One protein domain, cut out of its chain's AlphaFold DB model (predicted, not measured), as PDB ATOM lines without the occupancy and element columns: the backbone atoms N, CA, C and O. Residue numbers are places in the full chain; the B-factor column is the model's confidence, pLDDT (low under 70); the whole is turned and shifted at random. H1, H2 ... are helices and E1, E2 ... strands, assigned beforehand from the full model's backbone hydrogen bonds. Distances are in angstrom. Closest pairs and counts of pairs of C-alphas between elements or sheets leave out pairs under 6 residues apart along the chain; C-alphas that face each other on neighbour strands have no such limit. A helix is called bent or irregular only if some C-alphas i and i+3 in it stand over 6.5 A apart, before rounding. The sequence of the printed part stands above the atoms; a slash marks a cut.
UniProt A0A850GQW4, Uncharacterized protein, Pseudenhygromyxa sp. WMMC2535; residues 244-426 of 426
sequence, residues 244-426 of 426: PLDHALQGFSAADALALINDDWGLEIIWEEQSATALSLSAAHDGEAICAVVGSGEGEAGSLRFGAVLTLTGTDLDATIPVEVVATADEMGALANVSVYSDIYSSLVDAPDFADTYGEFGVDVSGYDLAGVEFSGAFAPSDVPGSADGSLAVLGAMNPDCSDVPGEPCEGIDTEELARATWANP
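This is residues 244 to 426 of the 426 residues of an uncharacterized protein of Pseudenhygromyxa sp. WMMC2535 (UniProt A0A850GQW4). One large antiparallel sheet is twisted and curled like part of a barrel, folded back on itself at E5 and wrapped round H1, with its edge strands E2 and E3 meeting only through their link. H3 packs on the same face as H1, the smaller H2 packs on the opposite face, and the loop of residues 399 to 413 reaches away from this body as a long arm. The printed part has 183 residues, with three named helices and nine named strands in the order H1 E1 E2 E3 E4 E5 E6 H2 H3 E7 E8 E9. The sheet runs E2 E1 E9 E8 E7 E6 E5 E4 E3, and the class is mostly strand. The whole is compact, with a radius of gyration of the C-alphas of 18.5 A, and flat, but only just, with spans of 56 by 45 by 25 A.

After residues 248 to 249, paired antiparallel with residues 252 to 253, H1 covers residues 254 to 261, from C-alpha 254 at (-8.769, -2.913, 44.052), and is 10.6 A long. E1 is residues 268 to 271 and E2 residues 276 to 278. E3, residues 280 to 293, is the longest strand by residues and measures 30.1 A; it bends by 91 degrees at residue 288, near C-alpha 288 at (1.725, -0.826, 38.737). E4, residues 303 to 313, measures 28.5 A, and E5, residues 318 to 329, measures 31.6 A. E6 is residues 335 to 341, H2 residues 344 to 347 and H3 residues 351 to 358. E7, residues 370 to 379, measures 29.9 A, and E8, residues 388 to 398, measures 32.8 A. E9, residues 414 to 424, measures 29.3 A and ends with C-alpha 424 at (-24.764, 11.773, 36.210).

The sheet holds two meanders, rows in which each strand is the antiparallel neighbour of the one before: E3 E4 E5 E6 and E7 E8 E9. It is a folded sheet, bent back into two leaves that face each other: E2 E1 E9 E8 E7 E6 face E4 E3, with E5 as the hinge. E4 and E3 form a hairpin, with N 291 and O 305 2.8 A apart, within hydrogen-bond range. Between E5 and E4, N 310 and O 321 are 2.8 A apart. E7 and E6 are antiparallel at 171 degrees, with N 340 and O 377 2.8 A apart. Between E9 and E8, N 392 and O 421 are 2.9 A apart. E1 pairs with E9 through N 270 and O 422, 2.8 A, and with E2 through N 277 and O 269, 2.9 A. E2 runs on into E3 across a break of one residue, at 75 degrees. The sheet curls round H1, whose closest C-alphas to E6 are those of Ala 257 and Val 338, 6.2 A apart. H3, on the same face, has a height of 7.5 A over the sheet; it lies over E7 and, only just, with 3 C-alphas, over E5. On the local plane H3 stands at 15 degrees to E7, along the strands, and the closest C-alphas of H3 and E5 are those of Tyr 358 and Ala 319, 4.1 A apart. H2 is on the opposite face at a height of 5.0 A; its closest C-alpha pair with E7 is Ser 347 and Gly 372, 5.1 A. H3 is irregular, with C-alphas 352 and 355 7.2 A apart. Every O i to N i+4 pair of H1 is within hydrogen-bond range, 2 of 4 are in H3, and H2 is too short for such a pair.

The C-alphas farthest apart are those of Asp 383 and Val 405, 59.4 A. The printed part has no cut and ends at the chain's last residue, 426. The links H3 to E7, 11 residues, and E8 to E9, 15 residues, are long; the C-alphas of residues 399 to 413 lie 20 to 38 A from the mean of the C-alphas. The mean pLDDT of the printed part is 89.9, and residues 296 to 301, 385 and 426 are under 70.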
ATOM      1  N   PRO A 244      -1.652  -6.843  46.574       92.62
ATOM      2  CA  PRO A 244      -2.149  -7.457  45.343       92.62
ATOM      3  C   PRO A 244      -3.564  -6.989  44.966       92.62
ATOM      4  O   PRO A 244      -4.396  -6.769  45.841       92.62
ATOM      5  N   LEU A 245      -3.875  -6.995  43.664       95.19
ATOM      6  CA  LEU A 245      -5.173  -6.587  43.098       95.19
ATOM      7  C   LEU A 245      -6.403  -7.212  43.772       95.19
ATOM      8  O   LEU A 245      -7.374  -6.517  44.058       95.19
ATOM      9  N   ASP A 246      -6.350  -8.518  44.034       96.19
ATOM     10  CA  ASP A 246      -7.459  -9.277  44.627       96.19
ATOM     11  C   ASP A 246      -7.432  -9.278  46.168       96.19
ATOM     12  O   ASP A 246      -8.238  -9.964  46.806       96.19
ATOM     13  N   HIS A 247      -6.469  -8.592  46.792       93.88
ATOM     14  CA  HIS A 247      -6.375  -8.555  48.242       93.88
ATOM     15  C   HIS A 247      -7.311  -7.495  48.811       93.88
ATOM     16  O   HIS A 247      -7.245  -6.328  48.436       93.88
ATOM     17  N   ALA A 248      -8.173  -7.906  49.739       91.69
ATOM     18  CA  ALA A 248      -9.101  -6.996  50.386       91.69
ATOM     19  C   ALA A 248      -8.499  -6.418  51.669       91.69
ATOM     20  O   ALA A 248      -8.240  -7.166  52.616       91.69
ATOM     21  N   LEU A 249      -8.342  -5.095  51.725       84.12
ATOM     22  CA  LEU A 249      -8.032  -4.378  52.957       84.12
ATOM     23  C   LEU A 249      -9.348  -3.870  53.557       84.12
ATOM     24  O   LEU A 249     -10.149  -3.244  52.875       84.12
ATOM     25  N   GLN A 250      -9.610  -4.203  54.822       78.12
ATOM     26  CA  GLN A 250     -10.803  -3.779  55.576       78.12
ATOM     27  C   GLN A 250     -12.187  -4.146  54.992       78.12
ATOM     28  O   GLN A 250     -13.187  -3.891  55.648       78.12
ATOM     29  N   GLY A 251     -12.278  -4.850  53.860       88.19
ATOM     30  CA  GLY A 251     -13.553  -5.349  53.330       88.19
ATOM     31  C   GLY A 251     -13.710  -5.248  51.817       88.19
ATOM     32  O   GLY A 251     -14.629  -5.867  51.279       88.19
ATOM     33  N   PHE A 252     -12.810  -4.537  51.133       94.25
ATOM     34  CA  PHE A 252     -12.800  -4.416  49.677       94.25
ATOM     35  C   PHE A 252     -11.376  -4.458  49.113       94.25
ATOM     36  O   PHE A 252     -10.403  -4.192  49.816       94.25
ATOM     37  N   SER A 253     -11.271  -4.818  47.839       96.06
ATOM     38  CA  SER A 253     -10.031  -4.899  47.067       96.06
ATOM     39  C   SER A 253     -10.021  -3.900  45.907       96.06
ATOM     40  O   SER A 253     -11.061  -3.364  45.516       96.06
ATOM     41  N   ALA A 254      -8.857  -3.685  45.292       96.69
ATOM     42  CA  ALA A 254      -8.769  -2.913  44.052       96.69
ATOM     43  C   ALA A 254      -9.539  -3.592  42.899       96.69
ATOM     44  O   ALA A 254     -10.120  -2.907  42.054       96.69
ATOM     45  N   ALA A 255      -9.642  -4.927  42.899       97.88
ATOM     46  CA  ALA A 255     -10.519  -5.658  41.985       97.88
ATOM     47  C   ALA A 255     -12.004  -5.292  42.170       97.88
ATOM     48  O   ALA A 255     -12.717  -5.151  41.176       97.88
ATOM     49  N   ASP A 256     -12.469  -5.099  43.411       97.44
ATOM     50  CA  ASP A 256     -13.846  -4.663  43.689       97.44
ATOM     51  C   ASP A 256     -14.086  -3.228  43.195       97.44
ATOM     52  O   ASP A 256     -15.130  -2.946  42.606       97.44
ATOM     53  N   ALA A 257     -13.100  -2.339  43.363       97.12
ATOM     54  CA  ALA A 257     -13.165  -0.975  42.843       97.12
ATOM     55  C   ALA A 257     -13.247  -0.945  41.306       97.12
ATOM     56  O   ALA A 257     -14.108  -0.272  40.739       97.12
ATOM     57  N   LEU A 258     -12.416  -1.737  40.618       98.19
ATOM     58  CA  LEU A 258     -12.495  -1.893  39.163       98.19
ATOM     59  C   LEU A 258     -13.812  -2.532  38.722       98.19
ATOM     60  O   LEU A 258     -14.352  -2.147  37.686       98.19
ATOM     61  N   ALA A 259     -14.340  -3.504  39.468       97.44
ATOM     62  CA  ALA A 259     -15.637  -4.100  39.167       97.44
ATOM     63  C   ALA A 259     -16.759  -3.056  39.242       97.44
ATOM     64  O   ALA A 259     -17.585  -3.014  38.335       97.44
ATOM     65  N   LEU A 260     -16.735  -2.173  40.250       96.31
ATOM     66  CA  LEU A 260     -17.694  -1.073  40.377       96.31
ATOM     67  C   LEU A 260     -17.588  -0.083  39.209       96.31
ATOM     68  O   LEU A 260     -18.604   0.300  38.640       96.31
ATOM     69  N   ILE A 261     -16.376   0.299  38.795       96.62
ATOM     70  CA  ILE A 261     -16.180   1.165  37.618       96.62
ATOM     71  C   ILE A 261     -16.747   0.504  36.345       96.62
ATOM     72  O   ILE A 261     -17.385   1.166  35.529       96.62
ATOM     73  N   ASN A 262     -16.534  -0.806  36.191       96.62
ATOM     74  CA  ASN A 262     -16.947  -1.597  35.028       96.62
ATOM     75  C   ASN A 262     -18.432  -2.019  35.029       96.62
ATOM     76  O   ASN A 262     -18.850  -2.748  34.120       96.62
ATOM     77  N   ASP A 263     -19.224  -1.614  36.025       95.25
ATOM     78  CA  ASP A 263     -20.664  -1.866  36.026       95.25
ATOM     79  C   ASP A 263     -21.368  -1.137  34.864       95.25
ATOM     80  O   ASP A 263     -20.888  -0.154  34.296       95.25
ATOM     81  N   ASP A 264     -22.544  -1.638  34.475       92.12
ATOM     82  CA  ASP A 264     -23.356  -1.014  33.426       92.12
ATOM     83  C   ASP A 264     -24.106   0.202  33.983       92.12
ATOM     84  O   ASP A 264     -25.270   0.125  34.387       92.12
ATOM     85  N   TRP A 265     -23.411   1.336  34.004       90.81
ATOM     86  CA  TRP A 265     -23.936   2.612  34.480       90.81
ATOM     87  C   TRP A 265     -24.877   3.308  33.489       90.81
ATOM     88  O   TRP A 265     -25.507   4.301  33.847       90.81
ATOM     89  N   GLY A 266     -24.981   2.821  32.243       89.94
ATOM     90  CA  GLY A 266     -25.794   3.459  31.204       89.94
ATOM     91  C   GLY A 266     -25.425   4.928  30.958       89.94
ATOM     92  O   GLY A 266     -26.322   5.756  30.797       89.94
ATOM     93  N   LEU A 267     -24.125   5.248  30.973       90.94
ATOM     94  CA  LEU A 267     -23.626   6.623  30.951       90.94
ATOM     95  C   LEU A 267     -24.082   7.388  29.703       90.94
ATOM     96  O   LEU A 267     -23.946   6.931  28.566       90.94
ATOM     97  N   GLU A 268     -24.572   8.603  29.926       93.56
ATOM     98  CA  GLU A 268     -24.859   9.587  28.886       93.56
ATOM     99  C   GLU A 268     -24.138  10.883  29.257       93.56
ATOM    100  O   GLU A 268     -24.478  11.530  30.250       93.56
ATOM    101  N   ILE A 269     -23.117  11.246  28.478       92.38
ATOM    102  CA  ILE A 269     -22.431  12.529  28.644       92.38
ATOM    103  C   ILE A 269     -23.235  13.623  27.942       92.38
ATOM    104  O   ILE A 269     -23.699  13.447  26.810       92.38
ATOM    105  N   ILE A 270     -23.402  14.752  28.620       94.69
ATOM    106  CA  ILE A 270     -24.112  15.935  28.141       94.69
ATOM    107  C   ILE A 270     -23.077  17.034  27.928       94.69
ATOM    108  O   ILE A 270     -22.513  17.562  28.886       94.69
ATOM    109  N   TRP A 271     -22.842  17.386  26.669       93.50
ATOM    110  CA  TRP A 271     -21.960  18.487  26.293       93.50
ATOM    111  C   TRP A 271     -22.589  19.836  26.661       93.50
ATOM    112  O   TRP A 271     -23.816  19.961  26.718       93.50
ATOM    113  N   GLU A 272     -21.783  20.883  26.851       92.75
ATOM    114  CA  GLU A 272     -22.292  22.234  27.165       92.75
ATOM    115  C   GLU A 272     -23.298  22.775  26.127       92.75
ATOM    116  O   GLU A 272     -24.230  23.518  26.449       92.75
ATOM    117  N   GLU A 273     -23.160  22.347  24.872       91.19
ATOM    118  CA  GLU A 273     -24.081  22.634  23.766       91.19
ATOM    119  C   GLU A 273     -25.397  21.827  23.802       91.19
ATOM    120  O   GLU A 273     -26.253  21.988  22.928       91.19
ATOM    121  N   GLN A 274     -25.592  21.009  24.839       91.75
ATOM    122  CA  GLN A 274     -26.747  20.139  25.098       91.75
ATOM    123  C   GLN A 274     -26.911  18.965  24.125       91.75
ATOM    124  O   GLN A 274     -27.995  18.375  24.044       91.75
ATOM    125  N   SER A 275     -25.864  18.607  23.385       91.62
ATOM    126  CA  SER A 275     -25.800  17.314  22.709       91.62
ATOM    127  C   SER A 275     -25.521  16.212  23.741       91.62
ATOM    128  O   SER A 275     -24.849  16.437  24.744       91.62
ATOM    129  N   ALA A 276     -26.094  15.029  23.519       92.44
ATOM    130  CA  ALA A 276     -25.957  13.881  24.408       92.44
ATOM    131  C   ALA A 276     -25.277  12.736  23.660       92.44
ATOM    132  O   ALA A 276     -25.648  12.437  22.520       92.44
ATOM    133  N   THR A 277     -24.285  12.109  24.289       91.88
ATOM    134  CA  THR A 277     -23.549  10.974  23.721       91.88
ATOM    135  C   THR A 277     -23.609   9.806  24.693       91.88
ATOM    136  O   THR A 277     -23.170   9.919  25.834       91.88
ATOM    137  N   ALA A 278     -24.154   8.678  24.236       93.19
ATOM    138  CA  ALA A 278     -24.091   7.438  24.997       93.19
ATOM    139  C   ALA A 278     -22.633   6.971  25.080       93.19
ATOM    140  O   ALA A 278     -21.940   6.916  24.058       93.19
ATOM    141  N   LEU A 279     -22.202   6.629  26.289       92.44
ATOM    142  CA  LEU A 279     -20.838   6.252  26.610       92.44
ATOM    143  C   LEU A 279     -20.831   4.862  27.246       92.44
ATOM    144  O   LEU A 279     -21.603   4.568  28.155       92.44
ATOM    145  N   SER A 280     -19.932   4.014  26.770       93.56
ATOM    146  CA  SER A 280     -19.506   2.819  27.490       93.56
ATOM    147  C   SER A 280     -18.107   3.048  28.036       93.56
ATOM    148  O   SER A 280     -17.285   3.701  27.390       93.56
ATOM    149  N   LEU A 281     -17.871   2.539  29.236       95.62
ATOM    150  CA  LEU A 281     -16.649   2.737  29.989       95.62
ATOM    151  C   LEU A 281     -16.162   1.376  30.475       95.62
ATOM    152  O   LEU A 281     -16.962   0.551  30.916       95.62
ATOM    153  N   SER A 282     -14.857   1.146  30.387       97.38
ATOM    154  CA  SER A 282     -14.210   0.036  31.077       97.38
ATOM    155  C   SER A 282     -12.854   0.447  31.624       97.38
ATOM    156  O   SER A 282     -12.139   1.180  30.952       97.38
ATOM    157  N   ALA A 283     -12.476  -0.056  32.791       98.00
ATOM    158  CA  ALA A 283     -11.174   0.178  33.405       98.00
ATOM    159  C   ALA A 283     -10.425  -1.140  33.624       98.00
ATOM    160  O   ALA A 283     -11.014  -2.145  34.040       98.00
ATOM    161  N   ALA A 284      -9.119  -1.128  33.373       98.31
ATOM    162  CA  ALA A 284      -8.214  -2.228  33.683       98.31
ATOM    163  C   ALA A 284      -7.003  -1.697  34.453       98.31
ATOM    164  O   ALA A 284      -6.456  -0.669  34.078       98.31
ATOM    165  N   HIS A 285      -6.576  -2.410  35.493       97.31
ATOM    166  CA  HIS A 285      -5.322  -2.119  36.191       97.31
ATOM    167  C   HIS A 285      -4.150  -2.086  35.198       97.31
ATOM    168  O   HIS A 285      -4.059  -2.967  34.335       97.31
ATOM    169  N   ASP A 286      -3.267  -1.095  35.308       94.75
ATOM    170  CA  ASP A 286      -2.129  -0.920  34.393       94.75
ATOM    171  C   ASP A 286      -0.945  -1.855  34.697       94.75
ATOM    172  O   ASP A 286      -0.122  -2.118  33.817       94.75
ATOM    173  N   GLY A 287      -0.926  -2.453  35.891       93.00
ATOM    174  CA  GLY A 287       0.111  -3.379  36.338       93.00
ATOM    175  C   GLY A 287       1.088  -2.785  37.350       93.00
ATOM    176  O   GLY A 287       1.973  -3.527  37.781       93.00
ATOM    177  N   GLU A 288       0.922  -1.516  37.723       91.31
ATOM    178  CA  GLU A 288       1.725  -0.826  38.737       91.31
ATOM    179  C   GLU A 288       1.322  -1.234  40.166       91.31
ATOM    180  O   GLU A 288       0.550  -2.179  40.375       91.31
ATOM    181  N   ALA A 289       1.927  -0.617  41.181       90.94
ATOM    182  CA  ALA A 289       1.603  -0.949  42.563       90.94
ATOM    183  C   ALA A 289       0.206  -0.438  42.960       90.94
ATOM    184  O   ALA A 289      -0.263   0.601  42.504       90.94
ATOM    185  N   ILE A 290      -0.446  -1.168  43.870       93.56
ATOM    186  CA  ILE A 290      -1.675  -0.715  44.524       93.56
ATOM    187  C   ILE A 290      -1.321  -0.304  45.936       93.56
ATOM    188  O   ILE A 290      -0.916  -1.145  46.740       93.56
ATOM    189  N   CYS A 291      -1.503   0.973  46.224       93.75
ATOM    190  CA  CYS A 291      -1.095   1.609  47.459       93.75
ATOM    191  C   CYS A 291      -2.289   1.705  48.390       93.75
ATOM    192  O   CYS A 291      -3.291   2.352  48.088       93.75
ATOM    193  N   ALA A 292      -2.208   0.999  49.506       92.25
ATOM    194  CA  ALA A 292      -3.225   1.030  50.529       92.25
ATOM    195  C   ALA A 292      -2.800   1.982  51.644       92.25
ATOM    196  O   ALA A 292      -1.833   1.709  52.355       92.25
ATOM    197  N   VAL A 293      -3.559   3.062  51.809       90.06
ATOM    198  CA  VAL A 293      -3.427   3.974  52.941       90.06
ATOM    199  C   VAL A 293      -4.119   3.315  54.124       90.06
ATOM    200  O   VAL A 293      -5.349   3.154  54.142       90.06
ATOM    201  N   VAL A 294      -3.331   2.889  55.105       83.56
ATOM    202  CA  VAL A 294      -3.857   2.363  56.361       83.56
ATOM    203  C   VAL A 294      -4.039   3.554  57.295       83.56
ATOM    204  O   VAL A 294      -3.054   4.108  57.763       83.56
ATOM    205  N   GLY A 295      -5.290   3.961  57.529       71.81
ATOM    206  CA  GLY A 295      -5.602   5.069  58.437       71.81
ATOM    207  C   GLY A 295      -4.952   4.888  59.813       71.81
ATOM    208  O   GLY A 295      -4.810   3.757  60.302       71.81
ATOM    209  N   SER A 296      -4.543   5.999  60.418       60.50
ATOM    210  CA  SER A 296      -3.809   6.035  61.687       60.50
ATOM    211  C   SER A 296      -4.734   6.045  62.914       60.50
ATOM    212  O   SER A 296      -4.268   5.825  64.031       60.50
ATOM    213  N   GLY A 297      -6.056   6.201  62.724       54.59
ATOM    214  CA  GLY A 297      -7.045   6.299  63.809       54.59
ATOM    215  C   GLY A 297      -8.211   5.293  63.791       54.59
ATOM    216  O   GLY A 297      -8.543   4.667  62.779       54.59
ATOM    217  N   GLU A 298      -8.902   5.166  64.936       43.78
ATOM    218  CA  GLU A 298     -10.176   4.435  65.039       43.78
ATOM    219  C   GLU A 298     -11.239   5.075  64.125       43.78
ATOM    220  O   GLU A 298     -11.777   6.142  64.418       43.78
ATOM    221  N   GLY A 299     -11.592   4.389  63.037       49.59
ATOM    222  CA  GLY A 299     -12.655   4.818  62.122       49.59
ATOM    223  C   GLY A 299     -12.176   5.571  60.882       49.59
ATOM    224  O   GLY A 299     -13.015   5.943  60.059       49.59
ATOM    225  N   GLU A 300     -10.866   5.745  60.696       62.31
ATOM    226  CA  GLU A 300     -10.339   6.119  59.388       62.31
ATOM    227  C   GLU A 300     -10.443   4.920  58.450       62.31
ATOM    228  O   GLU A 300      -9.669   3.961  58.497       62.31
ATOM    229  N   ALA A 301     -11.482   4.962  57.623       61.12
ATOM    230  CA  ALA A 301     -11.659   4.033  56.532       61.12
ATOM    231  C   ALA A 301     -10.408   4.066  55.647       61.12
ATOM    232  O   ALA A 301     -10.077   5.107  55.078       61.12
ATOM    233  N   GLY A 302      -9.718   2.927  55.536       81.88
ATOM    234  CA  GLY A 302      -8.574   2.814  54.638       81.88
ATOM    235  C   GLY A 302      -8.961   3.184  53.202       81.88
ATOM    236  O   GLY A 302     -10.123   3.052  52.794       81.88
ATOM    237  N   SER A 303      -7.982   3.641  52.428       92.25
ATOM    238  CA  SER A 303      -8.170   3.910  51.002       92.25
ATOM    239  C   SER A 303      -7.178   3.122  50.161       92.25
ATOM    240  O   SER A 303      -6.115   2.742  50.642       92.25
ATOM    241  N   LEU A 304      -7.552   2.830  48.918       95.00
ATOM    242  CA  LEU A 304      -6.672   2.241  47.915       95.00
ATOM    243  C   LEU A 304      -6.456   3.258  46.800       95.00
ATOM    244  O   LEU A 304      -7.432   3.799  46.281       95.00
ATOM    245  N   ARG A 305      -5.206   3.462  46.404       95.12
ATOM    246  CA  ARG A 305      -4.772   4.299  45.287       95.12
ATOM    247  C   ARG A 305      -3.999   3.435  44.298       95.12
ATOM    248  O   ARG A 305      -3.133   2.670  44.714       95.12
ATOM    249  N   PHE A 306      -4.345   3.488  43.018       95.50
ATOM    250  CA  PHE A 306      -3.650   2.711  41.990       95.50
ATOM    251  C   PHE A 306      -3.887   3.257  40.586       95.50
ATOM    252  O   PHE A 306      -4.923   3.866  40.308       95.50
ATOM    253  N   GLY A 307      -2.944   2.978  39.691       95.31
ATOM    254  CA  GLY A 307      -3.056   3.292  38.276       95.31
ATOM    255  C   GLY A 307      -3.968   2.320  37.515       95.31
ATOM    256  O   GLY A 307      -4.073   1.116  37.790       95.31
ATOM    257  N   ALA A 308      -4.705   2.856  36.548       97.25
ATOM    258  CA  ALA A 308      -5.535   2.087  35.640       97.25
ATOM    259  C   ALA A 308      -5.566   2.724  34.247       97.25
ATOM    260  O   ALA A 308      -5.278   3.899  34.037       97.25
ATOM    261  N   VAL A 309      -5.984   1.933  33.268       96.94
ATOM    262  CA  VAL A 309      -6.272   2.380  31.912       96.94
ATOM    263  C   VAL A 309      -7.778   2.367  31.707       96.94
ATOM    264  O   VAL A 309      -8.419   1.312  31.749       96.94
ATOM    265  N   LEU A 310      -8.336   3.548  31.462       97.00
ATOM    266  CA  LEU A 310      -9.736   3.754  31.139       97.00
ATOM    267  C   LEU A 310      -9.942   3.691  29.625       97.00
ATOM    268  O   LEU A 310      -9.323   4.442  28.878       97.00
ATOM    269  N   THR A 311     -10.846   2.838  29.160       96.50
ATOM    270  CA  THR A 311     -11.318   2.811  27.773       96.50
ATOM    271  C   THR A 311     -12.727   3.378  27.707       96.50
ATOM    272  O   THR A 311     -13.644   2.879  28.363       96.50
ATOM    273  N   LEU A 312     -12.894   4.416  26.896       94.69
ATOM    274  CA  LEU A 312     -14.148   5.104  26.632       94.69
ATOM    275  C   LEU A 312     -14.579   4.827  25.195       94.69
ATOM    276  O   LEU A 312     -13.835   5.122  24.264       94.69
ATOM    277  N   THR A 313     -15.791   4.313  24.997       94.00
ATOM    278  CA  THR A 313     -16.327   4.047  23.655       94.00
ATOM    279  C   THR A 313     -17.730   4.631  23.501       94.00
ATOM    280  O   THR A 313     -18.631   4.344  24.292       94.00
ATOM    281  N   GLY A 314     -17.927   5.422  22.448       91.31
ATOM    282  CA  GLY A 314     -19.176   6.060  22.036       91.31
ATOM    283  C   GLY A 314     -19.321   6.070  20.509       91.31
ATOM    284  O   GLY A 314     -18.615   5.359  19.802       91.31
ATOM    285  N   THR A 315     -20.266   6.851  19.971       87.50
ATOM    286  CA  THR A 315     -20.481   6.901  18.502       87.50
ATOM    287  C   THR A 315     -19.308   7.556  17.770       87.50
ATOM    288  O   THR A 315     -18.913   7.064  16.717       87.50
ATOM    289  N   ASP A 316     -18.744   8.611  18.362       82.00
ATOM    290  CA  ASP A 316     -17.635   9.406  17.812       82.00
ATOM    291  C   ASP A 316     -16.451   9.492  18.803       82.00
ATOM    292  O   ASP A 316     -15.538  10.294  18.647       82.00
ATOM    293  N   LEU A 317     -16.468   8.645  19.836       86.06
ATOM    294  CA  LEU A 317     -15.489   8.620  20.920       86.06
ATOM    295  C   LEU A 317     -14.880   7.222  21.023       86.06
ATOM    296  O   LEU A 317     -15.616   6.250  21.186       86.06
ATOM    297  N   ASP A 318     -13.558   7.129  20.939       89.56
ATOM    298  CA  ASP A 318     -12.790   5.910  21.202       89.56
ATOM    299  C   ASP A 318     -11.459   6.333  21.829       89.56
ATOM    300  O   ASP A 318     -10.513   6.681  21.126       89.56
ATOM    301  N   ALA A 319     -11.437   6.422  23.159       91.25
ATOM    302  CA  ALA A 319     -10.314   6.970  23.910       91.25
ATOM    303  C   ALA A 319      -9.774   5.947  24.904       91.25
ATOM    304  O   ALA A 319     -10.533   5.246  25.573       91.25
ATOM    305  N   THR A 320      -8.451   5.901  25.028       94.00
ATOM    306  CA  THR A 320      -7.750   5.155  26.074       94.00
ATOM    307  C   THR A 320      -6.960   6.147  26.917       94.00
ATOM    308  O   THR A 320      -6.075   6.816  26.393       94.00
ATOM    309  N   ILE A 321      -7.304   6.275  28.196       94.56
ATOM    310  CA  ILE A 321      -6.819   7.337  29.081       94.56
ATOM    311  C   ILE A 321      -6.180   6.682  30.315       94.56
ATOM    312  O   ILE A 321      -6.865   5.903  30.984       94.56
ATOM    313  N   PRO A 322      -4.900   6.950  30.627       94.44
ATOM    314  CA  PRO A 322      -4.343   6.579  31.920       94.44
ATOM    315  C   PRO A 322      -5.043   7.390  33.016       94.44
ATOM    316  O   PRO A 322      -5.243   8.599  32.888       94.44
ATOM    317  N   VAL A 323      -5.469   6.711  34.070       96.38
ATOM    318  CA  VAL A 323      -6.199   7.306  35.185       96.38
ATOM    319  C   VAL A 323      -5.667   6.768  36.496       96.38
ATOM    320  O   VAL A 323      -5.239   5.622  36.595       96.38
ATOM    321  N   GLU A 324      -5.776   7.587  37.520       96.38
ATOM    322  CA  GLU A 324      -5.624   7.175  38.894       96.38
ATOM    323  C   GLU A 324      -6.990   6.827  39.480       96.38
ATOM    324  O   GLU A 324      -7.984   7.531  39.267       96.38
ATOM    325  N   VAL A 325      -7.040   5.720  40.215       97.12
ATOM    326  CA  VAL A 325      -8.221   5.245  40.925       97.12
ATOM    327  C   VAL A 325      -7.980   5.392  42.418       97.12
ATOM    328  O   VAL A 325      -7.012   4.857  42.947       97.12
ATOM    329  N   VAL A 326      -8.896   6.076  43.102       96.69
ATOM    330  CA  VAL A 326      -8.931   6.189  44.563       96.69
ATOM    331  C   VAL A 326     -10.226   5.576  45.074       96.69
ATOM    332  O   VAL A 326     -11.312   6.098  44.828       96.69
ATOM    333  N   ALA A 327     -10.119   4.465  45.792       96.00
ATOM    334  CA  ALA A 327     -11.240   3.763  46.400       96.00
ATOM    335  C   ALA A 327     -11.228   3.953  47.918       96.00
ATOM    336  O   ALA A 327     -10.204   3.734  48.560       96.00
ATOM    337  N   THR A 328     -12.358   4.339  48.504       94.25
ATOM    338  CA  THR A 328     -12.491   4.597  49.943       94.25
ATOM    339  C   THR A 328     -13.537   3.689  50.578       94.25
ATOM    340  O   THR A 328     -14.551   3.347  49.956       94.25
ATOM    341  N   ALA A 329     -13.295   3.296  51.828       91.56
ATOM    342  CA  ALA A 329     -14.263   2.549  52.624       91.56
ATOM    343  C   ALA A 329     -15.287   3.461  53.334       91.56
ATOM    344  O   ALA A 329     -15.084   4.666  53.489       91.56
ATOM    345  N   ASP A 330     -16.392   2.870  53.789       89.62
ATOM    346  CA  ASP A 330     -17.296   3.458  54.777       89.62
ATOM    347  C   ASP A 330     -16.819   3.171  56.213       89.62
ATOM    348  O   ASP A 330     -15.822   2.485  56.440       89.62
ATOM    349  N   GLU A 331     -17.566   3.651  57.213       86.50
ATOM    350  CA  GLU A 331     -17.290   3.403  58.641       86.50
ATOM    351  C   GLU A 331     -17.259   1.904  59.020       86.50
ATOM    352  O   GLU A 331     -16.805   1.546  60.106       86.50
ATOM    353  N   MET A 332     -17.782   1.014  58.167       86.19
ATOM    354  CA  MET A 332     -17.787  -0.437  58.370       86.19
ATOM    355  C   MET A 332     -16.700  -1.156  57.555       86.19
ATOM    356  O   MET A 332     -16.635  -2.387  57.614       86.19
ATOM    357  N   GLY A 333     -15.870  -0.422  56.806       87.75
ATOM    358  CA  GLY A 333     -14.825  -0.966  55.939       87.75
ATOM    359  C   GLY A 333     -15.319  -1.462  54.572       87.75
ATOM    360  O   GLY A 333     -14.543  -2.030  53.803       87.75
ATOM    361  N   ALA A 334     -16.600  -1.283  54.235       91.88
ATOM    362  CA  ALA A 334     -17.124  -1.654  52.921       91.88
ATOM    363  C   ALA A 334     -16.798  -0.576  51.879       91.88
ATOM    364  O   ALA A 334     -16.739   0.600  52.214       91.88
ATOM    365  N   LEU A 335     -16.628  -0.961  50.608       93.69
ATOM    366  CA  LEU A 335     -16.382  -0.007  49.520       93.69
ATOM    367  C   LEU A 335     -17.514   1.028  49.435       93.69
ATOM    368  O   LEU A 335     -18.654   0.673  49.130       93.69
ATOM    369  N   ALA A 336     -17.191   2.298  49.679       93.31
ATOM    370  CA  ALA A 336     -18.153   3.395  49.710       93.31
ATOM    371  C   ALA A 336     -18.144   4.215  48.423       93.31
ATOM    372  O   ALA A 336     -19.203   4.561  47.898       93.31
ATOM    373  N   ASN A 337     -16.950   4.538  47.930       94.88
ATOM    374  CA  ASN A 337     -16.765   5.390  46.767       94.88
ATOM    375  C   ASN A 337     -15.486   5.010  46.015       94.88
ATOM    376  O   ASN A 337     -14.479   4.652  46.620       94.88
ATOM    377  N   VAL A 338     -15.532   5.130  44.695       97.19
ATOM    378  CA  VAL A 338     -14.399   4.994  43.786       97.19
ATOM    379  C   VAL A 338     -14.342   6.248  42.933       97.19
ATOM    380  O   VAL A 338     -15.235   6.504  42.130       97.19
ATOM    381  N   SER A 339     -13.294   7.036  43.108       97.31
ATOM    382  CA  SER A 339     -13.002   8.199  42.284       97.31
ATOM    383  C   SER A 339     -11.943   7.850  41.250       97.31
ATOM    384  O   SER A 339     -10.997   7.125  41.537       97.31
ATOM    385  N   VAL A 340     -12.115   8.366  40.041       97.50
ATOM    386  CA  VAL A 340     -11.216   8.175  38.906       97.50
ATOM    387  C   VAL A 340     -10.848   9.549  38.375       97.50
ATOM    388  O   VAL A 340     -11.743  10.362  38.141       97.50
ATOM    389  N   TYR A 341      -9.564   9.815  38.173       95.81
ATOM    390  CA  TYR A 341      -9.092  11.071  37.592       95.81
ATOM    391  C   TYR A 341      -7.875  10.836  36.706       95.81
ATOM    392  O   TYR A 341      -6.991  10.055  37.038       95.81
ATOM    393  N   SER A 342      -7.830  11.497  35.556       95.06
ATOM    394  CA  SER A 342      -6.636  11.528  34.708       95.06
ATOM    395  C   SER A 342      -5.735  12.693  35.107       95.06
ATOM    396  O   SER A 342      -6.233  13.811  35.251       95.06
ATOM    397  N   ASP A 343      -4.423  12.478  35.178       89.06
ATOM    398  CA  ASP A 343      -3.477  13.594  35.170       89.06
ATOM    399  C   ASP A 343      -3.461  14.222  33.772       89.06
ATOM    400  O   ASP A 343      -3.108  13.565  32.787       89.06
ATOM    401  N   ILE A 344      -3.828  15.502  33.695       85.94
ATOM    402  CA  ILE A 344      -3.815  16.297  32.466       85.94
ATOM    403  C   ILE A 344      -2.496  16.163  31.703       85.94
ATOM    404  O   ILE A 344      -2.508  16.024  30.484       85.94
ATOM    405  N   TYR A 345      -1.355  16.173  32.390       86.69
ATOM    406  CA  TYR A 345      -0.057  16.162  31.719       86.69
ATOM    407  C   TYR A 345       0.254  14.802  31.096       86.69
ATOM    408  O   TYR A 345       0.921  14.741  30.064       86.69
ATOM    409  N   SER A 346      -0.274  13.724  31.678       86.69
ATOM    410  CA  SER A 346      -0.125  12.365  31.156       86.69
ATOM    411  C   SER A 346      -0.977  12.098  29.907       86.69
ATOM    412  O   SER A 346      -0.692  11.159  29.163       86.69
ATOM    413  N   SER A 347      -2.000  12.925  29.655       90.88
ATOM    414  CA  SER A 347      -2.921  12.779  28.522       90.88
ATOM    415  C   SER A 347      -2.682  13.770  27.377       90.88
ATOM    416  O   SER A 347      -3.410  13.750  26.383       90.88
ATOM    417  N   LEU A 348      -1.678  14.646  27.479       93.56
ATOM    418  CA  LEU A 348      -1.318  15.551  26.386       93.56
ATOM    419  C   LEU A 348      -0.557  14.802  25.285       93.56
ATOM    420  O   LEU A 348       0.469  14.167  25.522       93.56
ATOM    421  N   VAL A 349      -1.029  14.953  24.051       95.19
ATOM    422  CA  VAL A 349      -0.352  14.515  22.826       95.19
ATOM    423  C   VAL A 349      -0.173  15.691  21.877       95.19
ATOM    424  O   VAL A 349      -0.827  16.721  22.036       95.19
ATOM    425  N   ASP A 350       0.685  15.544  20.867       96.31
ATOM    426  CA  ASP A 350       0.783  16.523  19.782       96.31
ATOM    427  C   ASP A 350      -0.616  16.763  19.188       96.31
ATOM    428  O   ASP A 350      -1.325  15.816  18.839       96.31
ATOM    429  N   ALA A 351      -1.033  18.026  19.057       96.69
ATOM    430  CA  ALA A 351      -2.394  18.355  18.625       96.69
ATOM    431  C   ALA A 351      -2.823  17.672  17.299       96.69
ATOM    432  O   ALA A 351      -3.982  17.263  17.191       96.69
ATOM    433  N   PRO A 352      -1.941  17.475  16.291       96.31
ATOM    434  CA  PRO A 352      -2.263  16.686  15.097       96.31
ATOM    435  C   PRO A 352      -2.576  15.202  15.347       96.31
ATOM    436  O   PRO A 352      -3.303  14.614  14.547       96.31
ATOM    437  N   ASP A 353      -2.055  14.619  16.427       95.75
ATOM    438  CA  ASP A 353      -2.203  13.203  16.789       95.75
ATOM    439  C   ASP A 353      -3.398  12.967  17.738       95.75
ATOM    440  O   ASP A 353      -3.762  11.823  18.024       95.75
ATOM    441  N   PHE A 354      -4.050  14.039  18.202       94.56
ATOM    442  CA  PHE A 354      -5.164  13.990  19.151       94.56
ATOM    443  C   PHE A 354      -6.318  13.102  18.676       94.56
ATOM    444  O   PHE A 354      -6.745  12.202  19.395       94.56
ATOM    445  N   ALA A 355      -6.801  13.316  17.448       92.50
ATOM    446  CA  ALA A 355      -7.939  12.564  16.916       92.50
ATOM    447  C   ALA A 355      -7.616  11.075  16.706       92.50
ATOM    448  O   ALA A 355      -8.481  10.224  16.897       92.50
ATOM    449  N   ASP A 356      -6.367  10.760  16.354       91.06
ATOM    450  CA  ASP A 356      -5.901   9.379  16.196       91.06
ATOM    451  C   ASP A 356      -5.737   8.673  17.558       91.06
ATOM    452  O   ASP A 356      -5.851   7.449  17.626       91.06
ATOM    453  N   THR A 357      -5.489   9.431  18.634       90.69
ATOM    454  CA  THR A 357      -5.263   8.900  19.991       90.69
ATOM    455  C   THR A 357      -6.555   8.764  20.799       90.69
ATOM    456  O   THR A 357      -6.753   7.753  21.472       90.69
ATOM    457  N   TYR A 358      -7.430   9.772  20.745       90.25
ATOM    458  CA  TYR A 358      -8.611   9.874  21.614       90.25
ATOM    459  C   TYR A 358      -9.951   9.899  20.858       90.25
ATOM    460  O   TYR A 358     -11.014   9.905  21.482       90.25
ATOM    461  N   GLY A 359      -9.927   9.906  19.525       87.81
ATOM    462  CA  GLY A 359     -11.123   9.984  18.686       87.81
ATOM    463  C   GLY A 359     -11.545  11.413  18.323       87.81
ATOM    464  O   GLY A 359     -10.939  12.410  18.715       87.81
ATOM    465  N   GLU A 360     -12.604  11.521  17.515       85.62
ATOM    466  CA  GLU A 360     -13.092  12.798  16.991       85.62
ATOM    467  C   GLU A 360     -14.163  13.410  17.905       85.62
ATOM    468  O   GLU A 360     -15.355  13.154  17.771       85.62
ATOM    469  N   PHE A 361     -13.758  14.333  18.774       83.56
ATOM    470  CA  PHE A 361     -14.686  15.065  19.651       83.56
ATOM    471  C   PHE A 361     -15.448  16.211  18.963       83.56
ATOM    472  O   PHE A 361     -16.194  16.939  19.611       83.56
ATOM    473  N   GLY A 362     -15.228  16.440  17.663       85.56
ATOM    474  CA  GLY A 362     -15.765  17.615  16.961       85.56
ATOM    475  C   GLY A 362     -15.163  18.952  17.424       85.56
ATOM    476  O   GLY A 362     -15.699  20.010  17.091       85.56
ATOM    477  N   VAL A 363     -14.056  18.905  18.169       89.81
ATOM    478  CA  VAL A 363     -13.333  20.059  18.714       89.81
ATOM    479  C   VAL A 363     -12.169  20.432  17.796       89.81
ATOM    480  O   VAL A 363     -11.441  19.563  17.315       89.81
ATOM    481  N   ASP A 364     -11.987  21.728  17.542       94.38
ATOM    482  CA  ASP A 364     -10.863  22.240  16.757       94.38
ATOM    483  C   ASP A 364      -9.647  22.497  17.655       94.38
ATOM    484  O   ASP A 364      -9.616  23.470  18.406       94.38
ATOM    485  N   VAL A 365      -8.634  21.635  17.542       96.44
ATOM    486  CA  VAL A 365      -7.359  21.753  18.269       96.44
ATOM    487  C   VAL A 365      -6.254  22.422  17.438       96.44
ATOM    488  O   VAL A 365      -5.118  22.529  17.888       96.44
ATOM    489  N   SER A 366      -6.546  22.906  16.221       93.00
ATOM    490  CA  SER A 366      -5.527  23.350  15.247       93.00
ATOM    491  C   SER A 366      -4.787  24.660  15.586       93.00
ATOM    492  O   SER A 366      -3.988  25.145  14.780       93.00
ATOM    493  N   GLY A 367      -5.028  25.224  16.771       94.38
ATOM    494  CA  GLY A 367      -4.337  26.392  17.320       94.38
ATOM    495  C   GLY A 367      -3.389  26.096  18.486       94.38
ATOM    496  O   GLY A 367      -2.771  27.036  18.978       94.38
ATOM    497  N   TYR A 368      -3.279  24.836  18.912       96.69
ATOM    498  CA  TYR A 368      -2.488  24.416  20.069       96.69
ATOM    499  C   TYR A 368      -1.314  23.537  19.637       96.69
ATOM    500  O   TYR A 368      -1.348  22.925  18.566       96.69
ATOM    501  N   ASP A 369      -0.270  23.490  20.463       95.50
ATOM    502  CA  ASP A 369       0.871  22.600  20.234       95.50
ATOM    503  C   ASP A 369       0.534  21.180  20.695       95.50
ATOM    504  O   ASP A 369       0.817  20.206  19.997       95.50
ATOM    505  N   LEU A 370      -0.139  21.085  21.843       96.12
ATOM    506  CA  LEU A 370      -0.602  19.847  22.445       96.12
ATOM    507  C   LEU A 370      -2.123  19.882  22.618       96.12
ATOM    508  O   LEU A 370      -2.734  20.947  22.724       96.12
ATOM    509  N   ALA A 371      -2.742  18.714  22.684       96.75
ATOM    510  CA  ALA A 371      -4.126  18.560  23.099       96.75
ATOM    511  C   ALA A 371      -4.285  17.273  23.908       96.75
ATOM    512  O   ALA A 371      -3.542  16.314  23.710       96.75
ATOM    513  N   GLY A 372      -5.257  17.247  24.811       95.25
ATOM    514  CA  GLY A 372      -5.480  16.110  25.694       95.25
ATOM    515  C   GLY A 372      -6.915  16.020  26.173       95.25
ATOM    516  O   GLY A 372      -7.769  16.853  25.848       95.25
ATOM    517  N   VAL A 373      -7.174  14.967  26.935       94.69
ATOM    518  CA  VAL A 373      -8.478  14.694  27.526       94.69
ATOM    519  C   VAL A 373      -8.318  14.621  29.034       94.69
ATOM    520  O   VAL A 373      -7.464  13.889  29.532       94.69
ATOM    521  N   GLU A 374      -9.154  15.356  29.756       95.56
ATOM    522  CA  GLU A 374      -9.280  15.239  31.203       95.56
ATOM    523  C   GLU A 374     -10.577  14.497  31.524       95.56
ATOM    524  O   GLU A 374     -11.673  14.933  31.159       95.56
ATOM    525  N   PHE A 375     -10.458  13.354  32.191       95.75
ATOM    526  CA  PHE A 375     -11.579  12.578  32.698       95.75
ATOM    527  C   PHE A 375     -11.589  12.631  34.223       95.75
ATOM    528  O   PHE A 375     -10.571  12.379  34.867       95.75
ATOM    529  N   SER A 376     -12.760  12.891  34.799       97.25
ATOM    530  CA  SER A 376     -13.021  12.695  36.223       97.25
ATOM    531  C   SER A 376     -14.358  11.994  36.429       97.25
ATOM    532  O   SER A 376     -15.344  12.285  35.747       97.25
ATOM    533  N   GLY A 377     -14.407  11.067  37.379       96.62
ATOM    534  CA  GLY A 377     -15.616  10.333  37.727       96.62
ATOM    535  C   GLY A 377     -15.625   9.896  39.182       96.62
ATOM    536  O   GLY A 377     -14.574   9.664  39.774       96.62
ATOM    537  N   ALA A 378     -16.813   9.771  39.751       96.69
ATOM    538  CA  ALA A 378     -17.065   9.149  41.039       96.69
ATOM    539  C   ALA A 378     -18.119   8.055  40.855       96.69
ATOM    540  O   ALA A 378     -19.084   8.236  40.113       96.69
ATOM    541  N   PHE A 379     -17.915   6.922  41.520       96.00
ATOM    542  CA  PHE A 379     -18.777   5.749  41.477       96.00
ATOM    543  C   PHE A 379     -19.002   5.251  42.906       96.00
ATOM    544  O   PHE A 379     -18.056   4.969  43.634       96.00
ATOM    545  N   ALA A 380     -20.254   5.101  43.304       94.88
ATOM    546  CA  ALA A 380     -20.685   4.543  44.575       94.88
ATOM    547  C   ALA A 380     -21.592   3.331  44.312       94.88
ATOM    548  O   ALA A 380     -22.228   3.267  43.259       94.88
ATOM    549  N   PRO A 381     -21.705   2.366  45.239       92.25
ATOM    550  CA  PRO A 381     -22.601   1.223  45.083       92.25
ATOM    551  C   PRO A 381     -24.027   1.615  44.648       92.25
ATOM    552  O   PRO A 381     -24.602   2.590  45.127       92.25
ATOM    553  N   SER A 382     -24.608   0.849  43.717       81.62
ATOM    554  CA  SER A 382     -25.871   1.189  43.023       81.62
ATOM    555  C   SER A 382     -27.114   1.361  43.914       81.62
ATOM    556  O   SER A 382     -28.139   1.876  43.463       81.62
ATOM    557  N   ASP A 383     -27.064   0.931  45.174       81.88
ATOM    558  CA  ASP A 383     -28.105   1.185  46.170       81.88
ATOM    559  C   ASP A 383     -28.065   2.614  46.750       81.88
ATOM    560  O   ASP A 383     -28.996   3.017  47.460       81.88
ATOM    561  N   VAL A 384     -27.057   3.408  46.379       73.94
ATOM    562  CA  VAL A 384     -26.903   4.827  46.709       73.94
ATOM    563  C   VAL A 384     -27.471   5.705  45.570       73.94
ATOM    564  O   VAL A 384     -27.103   5.530  44.407       73.94
ATOM    565  N   PRO A 385     -28.393   6.653  45.844       58.12
ATOM    566  CA  PRO A 385     -28.876   7.611  44.840       58.12
ATOM    567  C   PRO A 385     -27.757   8.521  44.315       58.12
ATOM    568  O   PRO A 385     -26.972   9.016  45.120       58.12
ATOM    569  N   GLY A 386     -27.729   8.806  43.006       70.94
ATOM    570  CA  GLY A 386     -26.624   9.559  42.394       70.94
ATOM    571  C   GLY A 386     -25.311   8.778  42.431       70.94
ATOM    572  O   GLY A 386     -24.261   9.351  42.680       70.94
ATOM    573  N   SER A 387     -25.391   7.458  42.246       85.12
ATOM    574  CA  SER A 387     -24.284   6.513  42.431       85.12
ATOM    575  C   SER A 387     -23.164   6.650  41.410       85.12
ATOM    576  O   SER A 387     -22.158   5.971  41.553       85.12
ATOM    577  N   ALA A 388     -23.308   7.487  40.386       92.94
ATOM    578  CA  ALA A 388     -22.198   7.772  39.498       92.94
ATOM    579  C   ALA A 388     -22.355   9.153  38.846       92.94
ATOM    580  O   ALA A 388     -23.414   9.454  38.283       92.94
ATOM    581  N   ASP A 389     -21.311   9.975  38.899       95.50
ATOM    582  CA  ASP A 389     -21.244  11.282  38.243       95.50
ATOM    583  C   ASP A 389     -19.810  11.660  37.856       95.50
ATOM    584  O   ASP A 389     -18.843  11.078  38.345       95.50
ATOM    585  N   GLY A 390     -19.662  12.622  36.947       96.50
ATOM    586  CA  GLY A 390     -18.340  13.071  36.533       96.50
ATOM    587  C   GLY A 390     -18.329  14.059  35.376       96.50
ATOM    588  O   GLY A 390     -19.352  14.634  34.979       96.50
ATOM    589  N   SER A 391     -17.135  14.264  34.822       96.38
ATOM    590  CA  SER A 391     -16.912  15.146  33.684       96.38
ATOM    591  C   SER A 391     -15.818  14.655  32.739       96.38
ATOM    592  O   SER A 391     -14.959  13.853  33.096       96.38
ATOM    593  N   LEU A 392     -15.901  15.142  31.505       95.75
ATOM    594  CA  LEU A 392     -14.951  14.913  30.430       95.75
ATOM    595  C   LEU A 392     -14.658  16.265  29.782       95.75
ATOM    596  O   LEU A 392     -15.589  16.923  29.313       95.75
ATOM    597  N   ALA A 393     -13.400  16.682  29.760       95.81
ATOM    598  CA  ALA A 393     -12.963  17.911  29.116       95.81
ATOM    599  C   ALA A 393     -11.943  17.612  28.013       95.81
ATOM    600  O   ALA A 393     -11.109  16.716  28.138       95.81
ATOM    601  N   VAL A 394     -12.026  18.370  26.921       95.44
ATOM    602  CA  VAL A 394     -11.003  18.412  25.873       95.44
ATOM    603  C   VAL A 394     -10.201  19.680  26.079       95.44
ATOM    604  O   VAL A 394     -10.769  20.774  26.106       95.44
ATOM    605  N   LEU A 395      -8.891  19.526  26.211       96.56
ATOM    606  CA  LEU A 395      -7.980  20.606  26.549       96.56
ATOM    607  C   LEU A 395      -7.007  20.834  25.395       96.56
ATOM    608  O   LEU A 395      -6.505  19.883  24.798       96.56
ATOM    609  N   GLY A 396      -6.747  22.098  25.079       96.38
ATOM    610  CA  GLY A 396      -5.659  22.519  24.205       96.38
ATOM    611  C   GLY A 396      -4.554  23.138  25.046       96.38
ATOM    612  O   GLY A 396      -4.847  23.865  25.992       96.38
ATOM    613  N   ALA A 397      -3.294  22.873  24.719       95.19
ATOM    614  CA  ALA A 397      -2.171  23.458  25.433       95.19
ATOM    615  C   ALA A 397      -1.129  24.054  24.482       95.19
ATOM    616  O   ALA A 397      -0.799  23.480  23.439       95.19
ATOM    617  N   MET A 398      -0.612  25.227  24.838       92.81
ATOM    618  CA  MET A 398       0.507  25.850  24.131       92.81
ATOM    619  C   MET A 398       1.792  25.554  24.895       92.81
ATOM    620  O   MET A 398       1.856  25.738  26.115       92.81
ATOM    621  N   ASN A 399       2.820  25.096  24.180       85.50
ATOM    622  CA  ASN A 399       4.130  24.936  24.788       85.50
ATOM    623  C   ASN A 399       4.631  26.318  25.205       85.50
ATOM    624  O   ASN A 399       4.511  27.276  24.432       85.50
ATOM    625  N   PRO A 400       5.205  26.447  26.407       77.75
ATOM    626  CA  PRO A 400       5.727  27.726  26.824       77.75
ATOM    627  C   PRO A 400       6.835  28.160  25.871       77.75
ATOM    628  O   PRO A 400       7.731  27.381  25.533       77.75
ATOM    629  N   ASP A 401       6.782  29.424  25.451       74.44
ATOM    630  CA  ASP A 401       7.863  30.052  24.699       74.44
ATOM    631  C   ASP A 401       9.018  30.276  25.685       74.44
ATOM    632  O   ASP A 401       9.154  31.331  26.311       74.44
ATOM    633  N   CYS A 402       9.797  29.217  25.929       77.75
ATOM    634  CA  CYS A 402      10.983  29.288  26.766       77.75
ATOM    635  C   CYS A 402      11.906  30.343  26.162       77.75
ATOM    636  O   CYS A 402      12.447  30.172  25.068       77.75
ATOM    637  N   SER A 403      12.074  31.446  26.883       75.38
ATOM    638  CA  SER A 403      12.938  32.524  26.442       75.38
ATOM    639  C   SER A 403      14.360  31.986  26.232       75.38
ATOM    640  O   SER A 403      14.930  31.308  27.086       75.38
ATOM    641  N   ASP A 404      14.966  32.320  25.088       79.12
ATOM    642  CA  ASP A 404      16.376  32.011  24.801       79.12
ATOM    643  C   ASP A 404      17.343  32.730  25.774       79.12
ATOM    644  O   ASP A 404      18.568  32.611  25.642       79.12
ATOM    645  N   VAL A 405      16.836  33.541  26.714       76.75
ATOM    646  CA  VAL A 405      17.637  34.269  27.696       76.75
ATOM    647  C   VAL A 405      18.016  33.319  28.834       76.75
ATOM    648  O   VAL A 405      17.157  32.897  29.607       76.75
ATOM    649  N   PRO A 406      19.316  33.023  29.020       73.38
ATOM    650  CA  PRO A 406      19.751  32.150  30.101       73.38
ATOM    651  C   PRO A 406      19.323  32.701  31.468       73.38
ATOM    652  O   PRO A 406      19.716  33.810  31.839       73.38
ATOM    653  N   GLY A 407      18.565  31.903  32.222       74.19
ATOM    654  CA  GLY A 407      18.123  32.219  33.581       74.19
ATOM    655  C   GLY A 407      16.729  32.842  33.696       74.19
ATOM    656  O   GLY A 407      16.304  33.098  34.822       74.19
ATOM    657  N   GLU A 408      16.014  33.075  32.592       78.38
ATOM    658  CA  GLU A 408      14.568  33.302  32.671       78.38
ATOM    659  C   GLU A 408      13.846  31.953  32.816       78.38
ATOM    660  O   GLU A 408      14.199  31.001  32.115       78.38
ATOM    661  N   PRO A 409      12.889  31.824  33.753       72.44
ATOM    662  CA  PRO A 409      12.098  30.607  33.856       72.44
ATOM    663  C   PRO A 409      11.260  30.452  32.585       72.44
ATOM    664  O   PRO A 409      10.740  31.439  32.063       72.44
ATOM    665  N   CYS A 410      11.104  29.220  32.099       75.56
ATOM    666  CA  CYS A 410      10.037  28.940  31.146       75.56
ATOM    667  C   CYS A 410       8.703  29.259  31.831       75.56
ATOM    668  O   CYS A 410       8.513  28.919  33.004       75.56
ATOM    669  N   GLU A 411       7.794  29.928  31.123       77.12
ATOM    670  CA  GLU A 411       6.408  30.005  31.585       77.12
ATOM    671  C   GLU A 411       5.841  28.572  31.682       77.12
ATOM    672  O   GLU A 411       6.385  27.639  31.090       77.12
ATOM    673  N   GLY A 412       4.822  28.347  32.510       79.62
ATOM    674  CA  GLY A 412       4.162  27.039  32.553       79.62
ATOM    675  C   GLY A 412       3.453  26.746  31.229       79.62
ATOM    676  O   GLY A 412       3.196  27.663  30.450       79.62
ATOM    677  N   ILE A 413       3.118  25.480  30.979       84.31
ATOM    678  CA  ILE A 413       2.204  25.120  29.889       84.31
ATOM    679  C   ILE A 413       0.867  25.830  30.148       84.31
ATOM    680  O   ILE A 413       0.280  25.656  31.216       84.31
ATOM    681  N   ASP A 414       0.411  26.648  29.196       89.44
ATOM    682  CA  ASP A 414      -0.898  27.308  29.274       89.44
ATOM    683  C   ASP A 414      -1.950  26.383  28.659       89.44
ATOM    684  O   ASP A 414      -1.827  25.984  27.497       89.44
ATOM    685  N   THR A 415      -2.953  26.009  29.453       92.62
ATOM    686  CA  THR A 415      -4.001  25.052  29.082       92.62
ATOM    687  C   THR A 415      -5.352  25.754  28.976       92.62
ATOM    688  O   THR A 415      -5.774  26.438  29.909       92.62
ATOM    689  N   GLU A 416      -6.068  25.533  27.876       95.69
ATOM    690  CA  GLU A 416      -7.409  26.062  27.621       95.69
ATOM    691  C   GLU A 416      -8.425  24.923  27.473       95.69
ATOM    692  O   GLU A 416      -8.214  23.975  26.717       95.69
ATOM    693  N   GLU A 417      -9.552  25.030  28.180       96.56
ATOM    694  CA  GLU A 417     -10.687  24.119  28.018       96.56
ATOM    695  C   GLU A 417     -11.447  24.449  26.728       96.56
ATOM    696  O   GLU A 417     -12.009  25.536  26.579       96.56
ATOM    697  N   LEU A 418     -11.460  23.506  25.784       96.19
ATOM    698  CA  LEU A 418     -12.054  23.679  24.456       96.19
ATOM    699  C   LEU A 418     -13.481  23.144  24.380       96.19
ATOM    700  O   LEU A 418     -14.307  23.654  23.620       96.19
ATOM    701  N   ALA A 419     -13.757  22.090  25.142       95.44
ATOM    702  CA  ALA A 419     -15.080  21.512  25.285       95.44
ATOM    703  C   ALA A 419     -15.195  20.785  26.617       95.44
ATOM    704  O   ALA A 419     -14.221  20.213  27.106       95.44
ATOM    705  N   ARG A 420     -16.417  20.742  27.148       96.25
ATOM    706  CA  ARG A 420     -16.736  20.026  28.377       96.25
ATOM    707  C   ARG A 420     -18.050  19.273  28.253       96.25
ATOM    708  O   ARG A 420     -19.022  19.760  27.665       96.25
ATOM    709  N   ALA A 421     -18.082  18.092  28.845       95.19
ATOM    710  CA  ALA A 421     -19.286  17.323  29.076       95.19
ATOM    711  C   ALA A 421     -19.365  16.893  30.538       95.19
ATOM    712  O   ALA A 421     -18.349  16.677  31.200       95.19
ATOM    713  N   THR A 422     -20.585  16.747  31.039       96.44
ATOM    714  CA  THR A 422     -20.851  16.172  32.358       96.44
ATOM    715  C   THR A 422     -21.790  14.992  32.235       96.44
ATOM    716  O   THR A 422     -22.553  14.880  31.275       96.44
ATOM    717  N   TRP A 423     -21.739  14.094  33.205       93.62
ATOM    718  CA  TRP A 423     -22.642  12.958  33.282       93.62
ATOM    719  C   TRP A 423     -23.052  12.730  34.732       93.62
ATOM    720  O   TRP A 423     -22.324  13.076  35.659       93.62
ATOM    721  N   ALA A 424     -24.253  12.194  34.916       91.06
ATOM    722  CA  ALA A 424     -24.764  11.773  36.210       91.06
ATOM    723  C   ALA A 424     -25.842  10.712  35.982       91.06
ATOM    724  O   ALA A 424     -26.736  10.907  35.151       91.06
ATOM    725  N   ASN A 425     -25.769   9.602  36.709       81.94
ATOM    726  CA  ASN A 425     -26.822   8.595  36.707       81.94
ATOM    727  C   ASN A 425     -27.981   9.064  37.621       81.94
ATOM    728  O   ASN A 425     -27.716   9.450  38.765       81.94
ATOM    729  N   PRO A 426     -29.238   9.107  37.134       59.47
ATOM    730  CA  PRO A 426     -30.396   9.598  37.893       59.47
ATOM    731  C   PRO A 426     -30.765   8.836  39.173       59.47
ATOM    732  O   PRO A 426     -30.517   7.614  39.272       59.47
TER     733      PRO A 426